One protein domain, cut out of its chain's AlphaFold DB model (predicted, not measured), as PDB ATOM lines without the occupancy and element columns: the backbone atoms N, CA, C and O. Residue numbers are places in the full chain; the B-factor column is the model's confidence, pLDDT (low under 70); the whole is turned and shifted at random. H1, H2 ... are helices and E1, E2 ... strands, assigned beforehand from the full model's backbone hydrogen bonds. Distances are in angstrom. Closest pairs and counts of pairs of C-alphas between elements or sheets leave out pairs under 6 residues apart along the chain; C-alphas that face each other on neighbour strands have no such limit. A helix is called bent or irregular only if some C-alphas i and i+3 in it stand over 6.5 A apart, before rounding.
ATOM      1  N   ARG A  15     -12.386   9.818  68.370       92.69
ATOM      2  CA  ARG A  15     -10.932   9.986  68.442       92.69
ATOM      3  C   ARG A  15     -10.258   8.659  68.759       92.69
ATOM      4  O   ARG A  15     -10.613   8.012  69.740       92.69
ATOM      5  N   LEU A  16      -9.270   8.271  67.952       95.56
ATOM      6  CA  LEU A  16      -8.464   7.080  68.218       95.56
ATOM      7  C   LEU A  16      -7.507   7.338  69.386       95.56
ATOM      8  O   LEU A  16      -6.551   8.114  69.271       95.56
ATOM      9  N   MET A  17      -7.754   6.648  70.490       95.12
ATOM     10  CA  MET A  17      -6.947   6.651  71.701       95.12
ATOM     11  C   MET A  17      -5.987   5.460  71.702       95.12
ATOM     12  O   MET A  17      -6.273   4.399  71.144       95.12
ATOM     13  N   ARG A  18      -4.846   5.642  72.360       95.06
ATOM     14  CA  ARG A  18      -3.820   4.632  72.618       95.06
ATOM     15  C   ARG A  18      -3.554   4.588  74.120       95.06
ATOM     16  O   ARG A  18      -3.578   5.623  74.782       95.06
ATOM     17  N   ARG A  19      -3.311   3.394  74.656       94.19
ATOM     18  CA  ARG A  19      -2.943   3.155  76.060       94.19
ATOM     19  C   ARG A  19      -1.967   1.993  76.142       94.19
ATOM     20  O   ARG A  19      -2.205   0.958  75.533       94.19
ATOM     21  N   GLU A  20      -0.893   2.131  76.904       93.81
ATOM     22  CA  GLU A  20       0.011   1.017  77.195       93.81
ATOM     23  C   GLU A  20      -0.643   0.029  78.169       93.81
ATOM     24  O   GLU A  20      -1.385   0.418  79.077       93.81
ATOM     25  N   LYS A  21      -0.405  -1.267  77.964       92.19
ATOM     26  CA  LYS A  21      -0.912  -2.315  78.855       92.19
ATOM     27  C   LYS A  21      -0.378  -2.089  80.271       92.19
ATOM     28  O   LYS A  21       0.820  -1.953  80.468       92.19
ATOM     29  N   GLY A  22      -1.277  -2.033  81.252       88.31
ATOM     30  CA  GLY A  22      -0.926  -1.751  82.649       88.31
ATOM     31  C   GLY A  22      -0.769  -0.263  82.997       88.31
ATOM     32  O   GLY A  22      -0.827   0.076  84.174       88.31
ATOM     33  N   ALA A  23      -0.670   0.646  82.021       89.44
ATOM     34  CA  ALA A  23      -0.609   2.085  82.297       89.44
ATOM     35  C   ALA A  23      -1.982   2.642  82.692       89.44
ATOM     36  O   ALA A  23      -3.005   2.107  82.275       89.44
ATOM     37  N   LEU A  24      -2.047   3.740  83.451       88.06
ATOM     38  CA  LEU A  24      -3.311   4.417  83.811       88.06
ATOM     39  C   LEU A  24      -3.706   5.546  82.849       88.06
ATOM     40  O   LEU A  24      -4.809   6.083  82.951       88.06
ATOM     41  N   VAL A  25      -2.818   5.875  81.914       93.31
ATOM     42  CA  VAL A  25      -2.958   7.008  81.003       93.31
ATOM     43  C   VAL A  25      -3.370   6.521  79.619       93.31
ATOM     44  O   VAL A  25      -2.764   5.599  79.067       93.31
ATOM     45  N   ALA A  26      -4.399   7.148  79.053       93.19
ATOM     46  CA  ALA A  26      -4.813   6.941  77.672       93.19
ATOM     47  C   ALA A  26      -4.839   8.276  76.935       93.19
ATOM     48  O   ALA A  26      -5.555   9.192  77.330       93.19
ATOM     49  N   MET A  27      -4.081   8.375  75.847       93.69
ATOM     50  CA  MET A  27      -3.924   9.612  75.085       93.69
ATOM     51  C   MET A  27      -4.324   9.404  73.629       93.69
ATOM     52  O   MET A  27      -4.312   8.272  73.139       93.69
ATOM     53  N   PRO A  28      -4.648  10.482  72.904       94.88
ATOM     54  CA  PRO A  28      -4.801  10.424  71.463       94.88
ATOM     55  C   PRO A  28      -3.581   9.771  70.828       94.88
ATOM     56  O   PRO A  28      -2.449  10.126  71.150       94.88
ATOM     57  N   SER A  29      -3.807   8.843  69.904       94.62
ATOM     58  CA  SER A  29      -2.724   8.126  69.219       94.62
ATOM     59  C   SER A  29      -1.696   9.070  68.577       94.62
ATOM     60  O   SER A  29      -0.501   8.792  68.645       94.62
ATOM     61  N   SER A  30      -2.140  10.217  68.049       92.69
ATOM     62  CA  SER A  30      -1.287  11.266  67.471       92.69
ATOM     63  C   SER A  30      -0.496  12.097  68.488       92.69
ATOM     64  O   SER A  30       0.454  12.771  68.105       92.69
ATOM     65  N   GLN A  31      -0.877  12.072  69.766       92.75
ATOM     66  CA  GLN A  31      -0.248  12.829  70.859       92.75
ATOM     67  C   GLN A  31       0.423  11.899  71.878       92.75
ATOM     68  O   GLN A  31       0.704  12.301  73.005       92.75
ATOM     69  N   TRP A  32       0.622  10.632  71.512       92.12
ATOM     70  CA  TRP A  32       1.106   9.618  72.431       92.12
ATOM     71  C   TRP A  32       2.533   9.920  72.898       92.12
ATOM     72  O   TRP A  32       3.453  10.037  72.088       92.12
ATOM     73  N   VAL A  33       2.714   9.952  74.215       91.81
ATOM     74  CA  VAL A  33       4.013  10.032  74.885       91.81
ATOM     75  C   VAL A  33       4.076   8.955  75.965       91.81
ATOM     76  O   VAL A  33       3.065   8.629  76.587       91.81
ATOM     77  N   LYS A  34       5.258   8.366  76.175       90.19
ATOM     78  CA  LYS A  34       5.466   7.415  77.269       90.19
ATOM     79  C   LYS A  34       5.456   8.181  78.594       90.19
ATOM     80  O   LYS A  34       6.250   9.099  78.773       90.19
ATOM     81  N   VAL A  35       4.559   7.801  79.498       91.38
ATOM     82  CA  VAL A  35       4.434   8.398  80.833       91.38
ATOM     83  C   VAL A  35       5.019   7.414  81.839       91.38
ATOM     84  O   VAL A  35       4.410   6.385  82.115       91.38
ATOM     85  N   GLU A  36       6.225   7.700  82.328       88.44
ATOM     86  CA  GLU A  36       6.928   6.825  83.279       88.44
ATOM     87  C   GLU A  36       6.572   7.147  84.734       88.44
ATOM     88  O   GLU A  36       6.425   6.241  85.552       88.44
ATOM     89  N   GLU A  37       6.380   8.428  85.050       90.38
ATOM     90  CA  GLU A  37       5.983   8.870  86.385       90.38
ATOM     91  C   GLU A  37       4.458   9.016  86.506       90.38
ATOM     92  O   GLU A  37       3.791   9.400  85.540       90.38
ATOM     93  N   PRO A  38       3.872   8.754  87.687       90.69
ATOM     94  CA  PRO A  38       2.454   8.998  87.906       90.69
ATOM     95  C   PRO A  38       2.086  10.471  87.697       90.69
ATOM     96  O   PRO A  38       2.763  11.371  88.194       90.69
ATOM     97  N   VAL A  39       0.961  10.708  87.022       93.81
ATOM     98  CA  VAL A  39       0.468  12.063  86.742       93.81
ATOM     99  C   VAL A  39       0.143  12.785  88.044       93.81
ATOM    100  O   VAL A  39      -0.562  12.249  88.904       93.81
ATOM    101  N   ARG A  40       0.644  14.009  88.198       93.25
ATOM    102  CA  ARG A  40       0.472  14.808  89.409       93.25
ATOM    103  C   ARG A  40      -0.693  15.773  89.251       93.25
ATOM    104  O   ARG A  40      -1.068  16.201  88.160       93.25
ATOM    105  N   PHE A  41      -1.288  16.135  90.378       92.62
ATOM    106  CA  PHE A  41      -2.275  17.200  90.424       92.62
ATOM    107  C   PHE A  41      -1.620  18.524  90.001       92.62
ATOM    108  O   PHE A  41      -0.565  18.883  90.526       92.62
ATOM    109  N   GLY A  42      -2.241  19.233  89.055       89.31
ATOM    110  CA  GLY A  42      -1.692  20.445  88.436       89.31
ATOM    111  C   GLY A  42      -1.000  20.223  87.084       89.31
ATOM    112  O   GLY A  42      -0.721  21.197  86.389       89.31
ATOM    113  N   ASP A  43      -0.782  18.972  86.661       91.38
ATOM    114  CA  ASP A  43      -0.208  18.673  85.345       91.38
ATOM    115  C   ASP A  43      -1.249  18.891  84.238       91.38
ATOM    116  O   ASP A  43      -2.005  17.989  83.869       91.38
ATOM    117  N   VAL A  44      -1.298  20.096  83.676       90.06
ATOM    118  CA  VAL A  44      -2.317  20.490  82.683       90.06
ATOM    119  C   VAL A  44      -2.282  19.610  81.425       90.06
ATOM    120  O   VAL A  44      -3.324  19.283  80.867       90.06
ATOM    121  N   CYS A  45      -1.096  19.168  80.997       88.56
ATOM    122  CA  CYS A  45      -0.940  18.386  79.766       88.56
ATOM    123  C   CYS A  45      -1.410  16.928  79.894       88.56
ATOM    124  O   CYS A  45      -1.838  16.339  78.905       88.56
ATOM    125  N   LEU A  46      -1.294  16.334  81.087       90.62
ATOM    126  CA  LEU A  46      -1.521  14.899  81.310       90.62
ATOM    127  C   LEU A  46      -2.772  14.610  82.142       90.62
ATOM    128  O   LEU A  46      -3.353  13.531  82.014       90.62
ATOM    129  N   SER A  47      -3.217  15.564  82.963       92.12
ATOM    130  CA  SER A  47      -4.397  15.396  83.814       92.12
ATOM    131  C   SER A  47      -5.682  15.027  83.061       92.12
ATOM    132  O   SER A  47      -6.386  14.158  83.573       92.12
ATOM    133  N   PRO A  48      -5.977  15.531  81.840       90.75
ATOM    134  CA  PRO A  48      -7.190  15.130  81.116       90.75
ATOM    135  C   PRO A  48      -7.178  13.662  80.668       90.75
ATOM    136  O   PRO A  48      -8.214  13.105  80.311       90.75
ATOM    137  N   TYR A  49      -5.998  13.043  80.656       92.12
ATOM    138  CA  TYR A  49      -5.758  11.706  80.122       92.12
ATOM    139  C   TYR A  49      -5.529  10.653  81.210       92.12
ATOM    140  O   TYR A  49      -5.404   9.465  80.897       92.12
ATOM    141  N   SER A  50      -5.474  11.070  82.477       90.25
ATOM    142  CA  SER A  50      -5.300  10.181  83.621       90.25
ATOM    143  C   SER A  50      -6.589  10.051  84.421       90.25
ATOM    144  O   SER A  50      -7.271  11.030  84.704       90.25
ATOM    145  N   LYS A  51      -6.898   8.826  84.851       88.44
ATOM    146  CA  LYS A  51      -8.007   8.565  85.785       88.44
ATOM    147  C   LYS A  51      -7.637   8.829  87.245       88.44
ATOM    148  O   LYS A  51      -8.519   8.880  88.094       88.44
ATOM    149  N   LEU A  52      -6.343   8.939  87.535       91.12
ATOM    150  CA  LEU A  52      -5.802   9.089  88.880       91.12
ATOM    151  C   LEU A  52      -4.710  10.157  88.874       91.12
ATOM    152  O   LEU A  52      -3.826  10.131  88.016       91.12
ATOM    153  N   LEU A  53      -4.762  11.072  89.838       93.75
ATOM    154  CA  LEU A  53      -3.768  12.128  90.016       93.75
ATOM    155  C   LEU A  53      -3.122  11.997  91.392       93.75
ATOM    156  O   LEU A  53      -3.811  11.763  92.384       93.75
ATOM    157  N   LEU A  54      -1.806  12.181  91.456       94.06
ATOM    158  CA  LEU A  54      -1.077  12.227  92.716       94.06
ATOM    159  C   LEU A  54      -0.975  13.655  93.243       94.06
ATOM    160  O   LEU A  54      -0.497  14.558  92.560       94.06
ATOM    161  N   THR A  55      -1.350  13.846  94.501       94.06
ATOM    162  CA  THR A  55      -1.178  15.106  95.226       94.06
ATOM    163  C   THR A  55      -0.014  15.003  96.202       94.06
ATOM    164  O   THR A  55       0.118  14.017  96.927       94.06
ATOM    165  N   SER A  56       0.805  16.045  96.287       91.44
ATOM    166  CA  SER A  56       1.758  16.209  97.388       91.44
ATOM    167  C   SER A  56       1.050  16.668  98.673       91.44
ATOM    168  O   SER A  56       0.007  17.320  98.589       91.44
ATOM    169  N   PRO A  57       1.627  16.432  99.868       92.06
ATOM    170  CA  PRO A  57       1.046  16.917 101.123       92.06
ATOM    171  C   PRO A  57       0.795  18.432 101.140       92.06
ATOM    172  O   PRO A  57      -0.207  18.883 101.684       92.06
ATOM    173  N   MET A  58       1.671  19.220 100.504       92.00
ATOM    174  CA  MET A  58       1.477  20.671 100.389       92.00
ATOM    175  C   MET A  58       0.266  21.021  99.520       92.00
ATOM    176  O   MET A  58      -0.488  21.921  99.866       92.00
ATOM    177  N   GLN A  59       0.055  20.296  98.417       94.56
ATOM    178  CA  GLN A  59      -1.111  20.503  97.554       94.56
ATOM    179  C   GLN A  59      -2.410  20.143  98.275       94.56
ATOM    180  O   GLN A  59      -3.383  20.875  98.159       94.56
ATOM    181  N   VAL A  60      -2.417  19.068  99.070       95.06
ATOM    182  CA  VAL A  60      -3.588  18.715  99.886       95.06
ATOM    183  C   VAL A  60      -3.917  19.831 100.882       95.06
ATOM    184  O   VAL A  60      -5.080  20.193 101.020       95.06
ATOM    185  N   LEU A  61      -2.911  20.418 101.538       95.44
ATOM    186  CA  LEU A  61      -3.124  21.554 102.443       95.44
ATOM    187  C   LEU A  61      -3.628  22.806 101.707       95.44
ATOM    188  O   LEU A  61      -4.489  23.501 102.237       95.44
ATOM    189  N   SER A  62      -3.147  23.071 100.486       95.50
ATOM    190  CA  SER A  62      -3.676  24.157  99.642       95.50
ATOM    191  C   SER A  62      -5.161  23.965  99.345       95.50
ATOM    192  O   SER A  62      -5.942  24.888  99.542       95.50
ATOM    193  N   LEU A  63      -5.570  22.750  98.960       95.69
ATOM    194  CA  LEU A  63      -6.975  22.426  98.688       95.69
ATOM    195  C   LEU A  63      -7.862  22.635  99.925       95.69
ATOM    196  O   LEU A  63      -8.957  23.175  99.816       95.69
ATOM    197  N   VAL A  64      -7.372  22.262 101.112       97.25
ATOM    198  CA  VAL A  64      -8.078  22.507 102.381       97.25
ATOM    199  C   VAL A  64      -8.197  24.006 102.677       97.25
ATOM    200  O   VAL A  64      -9.239  24.459 103.145       97.25
ATOM    201  N   ALA A  65      -7.160  24.795 102.385       97.38
ATOM    202  CA  ALA A  65      -7.205  26.245 102.556       97.38
ATOM    203  C   ALA A  65      -8.204  26.913 101.593       97.38
ATOM    204  O   ALA A  65      -8.935  27.814 102.002       97.38
ATOM    205  N   GLU A  66      -8.268  26.449 100.342       97.44
ATOM    206  CA  GLU A  66      -9.248  26.898  99.346       97.44
ATOM    207  C   GLU A  66     -10.684  26.565  99.780       97.44
ATOM    208  O   GLU A  66     -11.545  27.446  99.776       97.44
ATOM    209  N   GLU A  67     -10.933  25.333 100.239       97.56
ATOM    210  CA  GLU A  67     -12.231  24.906 100.782       97.56
ATOM    211  C   GLU A  67     -12.647  25.769 101.985       97.56
ATOM    212  O   GLU A  67     -13.773  26.261 102.055       97.56
ATOM    213  N   LYS A  68     -11.713  26.034 102.906       98.00
ATOM    214  CA  LYS A  68     -11.943  26.880 104.083       98.00
ATOM    215  C   LYS A  68     -12.297  28.310 103.694       98.00
ATOM    216  O   LYS A  68     -13.233  28.872 104.258       98.00
ATOM    217  N   ALA A  69     -11.576  28.890 102.735       98.25
ATOM    218  CA  ALA A  69     -11.856  30.229 102.231       98.25
ATOM    219  C   ALA A  69     -13.241  30.303 101.567       98.25
ATOM    220  O   ALA A  69     -13.977  31.261 101.802       98.25
ATOM    221  N   ALA A  70     -13.626  29.275 100.802       97.69
ATOM    222  CA  ALA A  70     -14.949  29.183 100.193       97.69
ATOM    223  C   ALA A  70     -16.062  29.095 101.251       97.69
ATOM    224  O   ALA A  70     -17.010  29.875 101.198       97.69
ATOM    225  N   LEU A  71     -15.916  28.227 102.257       96.94
ATOM    226  CA  LEU A  71     -16.883  28.100 103.353       96.94
ATOM    227  C   LEU A  71     -16.994  29.389 104.178       96.94
ATOM    228  O   LEU A  71     -18.090  29.798 104.544       96.94
ATOM    229  N   GLN A  72     -15.877  30.071 104.444       96.88
ATOM    230  CA  GLN A  72     -15.884  31.366 105.132       96.88
ATOM    231  C   GLN A  72     -16.582  32.453 104.309       96.88
ATOM    232  O   GLN A  72     -17.330  33.258 104.865       96.88
ATOM    233  N   ALA A  73     -16.367  32.468 102.992       96.31
ATOM    234  CA  ALA A  73     -17.057  33.379 102.089       96.31
ATOM    235  C   ALA A  73     -18.560  33.072 101.990       96.31
ATOM    236  O   ALA A  73     -19.355  33.994 101.847       96.31
ATOM    237  N   GLN A  74     -18.968  31.804 102.074       95.38
ATOM    238  CA  GLN A  74     -20.383  31.428 102.138       95.38
ATOM    239  C   GLN A  74     -21.006  31.837 103.476       95.38
ATOM    240  O   GLN A  74     -22.075  32.436 103.489       95.38
ATOM    241  N   LEU A  75     -20.310  31.608 104.593       95.25
ATOM    242  CA  LEU A  75     -20.789  31.975 105.928       95.25
ATOM    243  C   LEU A  75     -21.043  33.482 106.073       95.25
ATOM    244  O   LEU A  75     -21.939  33.873 106.808       95.25
ATOM    245  N   SER A  76     -20.266  34.330 105.392       93.06
ATOM    246  CA  SER A  76     -20.466  35.786 105.437       93.06
ATOM    247  C   SER A  76     -21.653  36.279 104.605       93.06
ATOM    248  O   SER A  76     -22.111  37.400 104.818       93.06
ATOM    249  N   GLN A  77     -22.131  35.469 103.658       92.00
ATOM    250  CA  GLN A  77     -23.267  35.782 102.785       92.00
ATOM    251  C   GLN A  77     -24.576  35.151 103.279       92.00
ATOM    252  O   GLN A  77     -25.652  35.654 102.963       92.00
ATOM    253  N   GLU A  78     -24.481  34.057 104.030       87.88
ATOM    254  CA  GLU A  78     -25.613  33.255 104.479       87.88
ATOM    255  C   GLU A  78     -26.250  33.800 105.770       87.88
ATOM    256  O   GLU A  78     -25.577  34.369 106.630       87.88
ATOM    257  N   GLY A  79     -27.565  33.614 105.919       76.56
ATOM    258  CA  GLY A  79     -28.288  33.977 107.141       76.56
ATOM    259  C   GLY A  79     -28.180  32.923 108.253       76.56
ATOM    260  O   GLY A  79     -27.754  31.786 108.038       76.56
ATOM    261  N   ASP A  80     -28.654  33.272 109.453       76.94
ATOM    262  CA  ASP A  80     -28.527  32.445 110.668       76.94
ATOM    263  C   ASP A  80     -29.071  31.007 110.533       76.94
ATOM    264  O   ASP A  80     -28.593  30.097 111.209       76.94
ATOM    265  N   ALA A  81     -30.051  30.773 109.654       81.50
ATOM    266  CA  ALA A  81     -30.689  29.464 109.498       81.50
ATOM    267  C   ALA A  81     -29.780  28.400 108.856       81.50
ATOM    268  O   ALA A  81     -29.883  27.227 109.208       81.50
ATOM    269  N   GLN A  82     -28.900  28.787 107.925       86.31
ATOM    270  CA  GLN A  82     -27.971  27.860 107.261       86.31
ATOM    271  C   GLN A  82     -26.521  28.016 107.746       86.31
ATOM    272  O   GLN A  82     -25.716  27.093 107.596       86.31
ATOM    273  N   GLY A  83     -26.193  29.131 108.410       93.69
ATOM    274  CA  GLY A  83     -24.855  29.399 108.940       93.69
ATOM    275  C   GLY A  83     -24.342  28.339 109.924       93.69
ATOM    276  O   GLY A  83     -23.147  28.047 109.934       93.69
ATOM    277  N   CYS A  84     -25.221  27.691 110.697       94.12
ATOM    278  CA  CYS A  84     -24.822  26.641 111.643       94.12
ATOM    279  C   CYS A  84     -24.245  25.390 110.951       94.12
ATOM    280  O   CYS A  84     -23.298  24.787 111.460       94.12
ATOM    281  N   PHE A  85     -24.750  25.028 109.766       96.06
ATOM    282  CA  PHE A  85     -24.220  23.909 108.982       96.06
ATOM    283  C   PHE A  85     -22.843  24.243 108.409       96.06
ATOM    284  O   PHE A  85     -21.928  23.423 108.482       96.06
ATOM    285  N   ILE A  86     -22.670  25.468 107.908       96.25
ATOM    286  CA  ILE A  86     -21.383  25.945 107.390       96.25
ATOM    287  C   ILE A  86     -20.351  26.013 108.524       96.25
ATOM    288  O   ILE A  86     -19.209  25.586 108.362       96.25
ATOM    289  N   GLN A  87     -20.756  26.484 109.705       95.88
ATOM    290  CA  GLN A  87     -19.897  26.516 110.885       95.88
ATOM    291  C   GLN A  87     -19.493  25.106 111.337       95.88
ATOM    292  O   GLN A  87     -18.326  24.877 111.655       95.88
ATOM    293  N   SER A  88     -20.420  24.143 111.311       96.69
ATOM    294  CA  SER A  88     -20.111  22.735 111.579       96.69
ATOM    295  C   SER A  88     -19.110  22.166 110.567       96.69
ATOM    296  O   SER A  88     -18.140  21.522 110.973       96.69
ATOM    297  N   ALA A  89     -19.283  22.456 109.274       97.56
ATOM    298  CA  ALA A  89     -18.342  22.052 108.233       97.56
ATOM    299  C   ALA A  89     -16.944  22.658 108.452       97.56
ATOM    300  O   ALA A  89     -15.947  21.950 108.329       97.56
ATOM    301  N   LEU A  90     -16.858  23.932 108.858       97.75
ATOM    302  CA  LEU A  90     -15.590  24.590 109.193       97.75
ATOM    303  C   LEU A  90     -14.875  23.929 110.380       97.75
ATOM    304  O   LEU A  90     -13.654  23.773 110.328       97.75
ATOM    305  N   CYS A  91     -15.605  23.510 111.418       97.94
ATOM    306  CA  CYS A  91     -15.025  22.764 112.539       97.94
ATOM    307  C   CYS A  91     -14.430  21.424 112.075       97.94
ATOM    308  O   CYS A  91     -13.272  21.131 112.372       97.94
ATOM    309  N   LEU A  92     -15.179  20.643 111.288       97.94
ATOM    310  CA  LEU A  92     -14.698  19.365 110.742       97.94
ATOM    311  C   LEU A  92     -13.490  19.553 109.813       97.94
ATOM    312  O   LEU A  92     -12.539  18.766 109.836       97.94
ATOM    313  N   LEU A  93     -13.501  20.616 109.006       97.88
ATOM    314  CA  LEU A  93     -12.393  20.945 108.118       97.88
ATOM    315  C   LEU A  93     -11.132  21.314 108.907       97.88
ATOM    316  O   LEU A  93     -10.039  20.883 108.542       97.88
ATOM    317  N   GLN A  94     -11.278  22.049 110.012       98.06
ATOM    318  CA  GLN A  94     -10.168  22.372 110.907       98.06
ATOM    319  C   GLN A  94      -9.565  21.111 111.543       98.06
ATOM    320  O   GLN A  94      -8.344  20.946 111.534       98.06
ATOM    321  N   GLU A  95     -10.390  20.190 112.043       97.56
ATOM    322  CA  GLU A  95      -9.905  18.914 112.588       97.56
ATOM    323  C   GLU A  95      -9.104  18.127 111.539       97.56
ATOM    324  O   GLU A  95      -8.018  17.603 111.819       97.56
ATOM    325  N   ARG A  96      -9.599  18.093 110.296       96.50
ATOM    326  CA  ARG A  96      -8.909  17.467 109.164       96.50
ATOM    327  C   ARG A  96      -7.580  18.149 108.836       96.50
ATOM    328  O   ARG A  96      -6.583  17.454 108.632       96.50
ATOM    329  N   GLU A  97      -7.545  19.479 108.805       96.69
ATOM    330  CA  GLU A  97      -6.335  20.281 108.582       96.69
ATOM    331  C   GLU A  97      -5.254  19.945 109.624       96.69
ATOM    332  O   GLU A  97      -4.104  19.648 109.287       96.69
ATOM    333  N   GLU A  98      -5.633  19.888 110.902       96.56
ATOM    334  CA  GLU A  98      -4.726  19.544 111.995       96.56
ATOM    335  C   GLU A  98      -4.186  18.112 111.890       96.56
ATOM    336  O   GLU A  98      -3.002  17.873 112.159       96.56
ATOM    337  N   MET A  99      -5.023  17.149 111.489       95.19
ATOM    338  CA  MET A  99      -4.585  15.772 111.236       95.19
ATOM    339  C   MET A  99      -3.557  15.704 110.106       95.19
ATOM    340  O   MET A  99      -2.517  15.059 110.268       95.19
ATOM    341  N   LEU A 100      -3.792  16.406 108.996       93.88
ATOM    342  CA  LEU A 100      -2.860  16.465 107.868       93.88
ATOM    343  C   LEU A 100      -1.518  17.090 108.271       93.88
ATOM    344  O   LEU A 100      -0.457  16.558 107.936       93.88
ATOM    345  N   LEU A 101      -1.536  18.168 109.061       93.81
ATOM    346  CA  LEU A 101      -0.319  18.801 109.579       93.81
ATOM    347  C   LEU A 101       0.460  17.882 110.533       93.81
ATOM    348  O   LEU A 101       1.694  17.849 110.504       93.81
ATOM    349  N   LYS A 102      -0.235  17.106 111.375       92.12
ATOM    350  CA  LYS A 102       0.391  16.087 112.237       92.12
ATOM    351  C   LYS A 102       1.046  14.985 111.398       92.12
ATOM    352  O   LYS A 102       2.197  14.631 111.658       92.12
ATOM    353  N   GLN A 103       0.356  14.494 110.368       88.19
ATOM    354  CA  GLN A 103       0.880  13.484 109.444       88.19
ATOM    355  C   GLN A 103       2.097  13.989 108.665       88.19
ATOM    356  O   GLN A 103       3.085  13.269 108.557       88.19
ATOM    357  N   GLN A 104       2.083  15.236 108.191       86.56
ATOM    358  CA  GLN A 104       3.225  15.832 107.495       86.56
ATOM    359  C   GLN A 104       4.472  15.863 108.389       86.56
ATOM    360  O   GLN A 104       5.551  15.445 107.968       86.56
ATOM    361  N   LYS A 105       4.327  16.284 109.655       82.50
ATOM    362  CA  LYS A 105       5.423  16.277 110.640       82.50
ATOM    363  C   LYS A 105       5.943  14.863 110.917       82.50
ATOM    364  O   LYS A 105       7.150  14.671 111.058       82.50
ATOM    365  N   ALA A 106       5.053  13.872 110.977       79.94
ATOM    366  CA  ALA A 106       5.427  12.471 111.147       79.94
ATOM    367  C   ALA A 106       6.136  11.898 109.908       79.94
ATOM    368  O   ALA A 106       7.122  11.187 110.056       79.94
ATOM    369  N   HIS A 107       5.703  12.251 108.696       65.94
ATOM    370  CA  HIS A 107       6.321  11.807 107.444       65.94
ATOM    371  C   HIS A 107       7.727  12.396 107.242       65.94
ATOM    372  O   HIS A 107       8.604  11.730 106.700       65.94
ATOM    373  N   VAL A 108       7.985  13.626 107.703       66.38
ATOM    374  CA  VAL A 108       9.350  14.191 107.727       66.38
ATOM    375  C   VAL A 108      10.262  13.388 108.663       66.38
ATOM    376  O   VAL A 108      11.438  13.202 108.366       66.38
ATOM    377  N   ARG A 109       9.718  12.880 109.776       61.22
ATOM    378  CA  ARG A 109      10.447  12.034 110.732       61.22
ATOM    379  C   ARG A 109      10.631  10.597 110.227       61.22
ATOM    380  O   ARG A 109      11.663   9.996 110.492       61.22
ATOM    381  N   ASN A 110       9.656  10.086 109.479       59.06
ATOM    382  CA  ASN A 110       9.584   8.721 108.964       59.06
ATOM    383  C   ASN A 110       9.625   8.732 107.429       59.06
ATOM    384  O   ASN A 110       8.681   8.272 106.788       59.06
ATOM    385  N   ARG A 111      10.680   9.294 106.823       59.06
ATOM    386  CA  ARG A 111      10.911   9.155 105.378       59.06
ATOM    387  C   ARG A 111      11.029   7.655 105.088       59.06
ATOM    388  O   ARG A 111      12.043   7.051 105.416       59.06
TER     389      ARG A 111
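AT A GLANCE: This is residues 15 to 111 of the 235 residues of the protein "RING finger protein 10-like" of Notothenia coriiceps (black rockcod) (UniProt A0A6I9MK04). A long helical hairpin, H1 and H2, makes one part of this model, and a small head of a two-strand hairpin, E1 and E2, with a long winding loop is joined to it at the first end of H1. H2 is much the longer helix and runs on past the beginning of H1, while the turn between the two helices lies at the end of the hairpin away from the head. The printed part has 97 residues, with two named strands followed by two named helices in the order E1, E2, H1, H2; the sheet has the order E1 - E2 and is antiparallel, and the class is mostly helix. The whole is only just extended, close to loose, with a radius of gyration of the C-alphas of 19.2 A, and its outline is flat, spanning 55 by 40 by 18 A.

HOW THE PARTS SIT: E1, residues 15 to 20, and E2, residues 26 to 28, form an antiparallel hairpin with an angle of 139 degrees between their directions. The C-alphas of Met 17 and Pro 28 face each other at 4.3 A. N 18 and O 27 are within hydrogen-bond range at 2.8 A, and N 27 and O 18 at 3.0 A. After the long link come H1, residues 57 to 75, and H2, residues 80 to 109, which touch and form a helical hairpin. Their closest C-alphas are those of Leu 75 and Gly 83, 5.7 A apart. They stand at a shallow tilt of 14 degrees and run opposite ways, with their centres 9.7 A apart. E1 is apart from H1 and from H2, and E2 is apart from H2. Every O i to N i+4 pair is within hydrogen-bond range in H1, and 24 of 26 are in H2.

IN THESE COORDINATES: E1 begins with C-alpha 15 at (-10.932, 9.986, 68.442), and E2 follows over a tight link of 5 residues. H1 measures 27.0 A from its first to its last C-alpha and begins with C-alpha 57 at (1.046, 16.917, 101.123). H2 measures 44.0 A and ends with C-alpha 109 at (10.447, 12.034, 110.732). H2 is irregular, but only just: C-alphas 81 and 84 are 6.9 A apart.

THE WHOLE: The two C-alphas farthest apart are those of Ser 30 and Asp 80, at 55.3 A. The link from E2 to H1, residues 29 to 56, is long and has no named element, while the link from H1 to H2 is tight, with 4 residues. The printed part has no cut. The mean pLDDT of the printed part is 91.3, and residues 107 to 111, of which 107 to 109 belong to H2, are under 70.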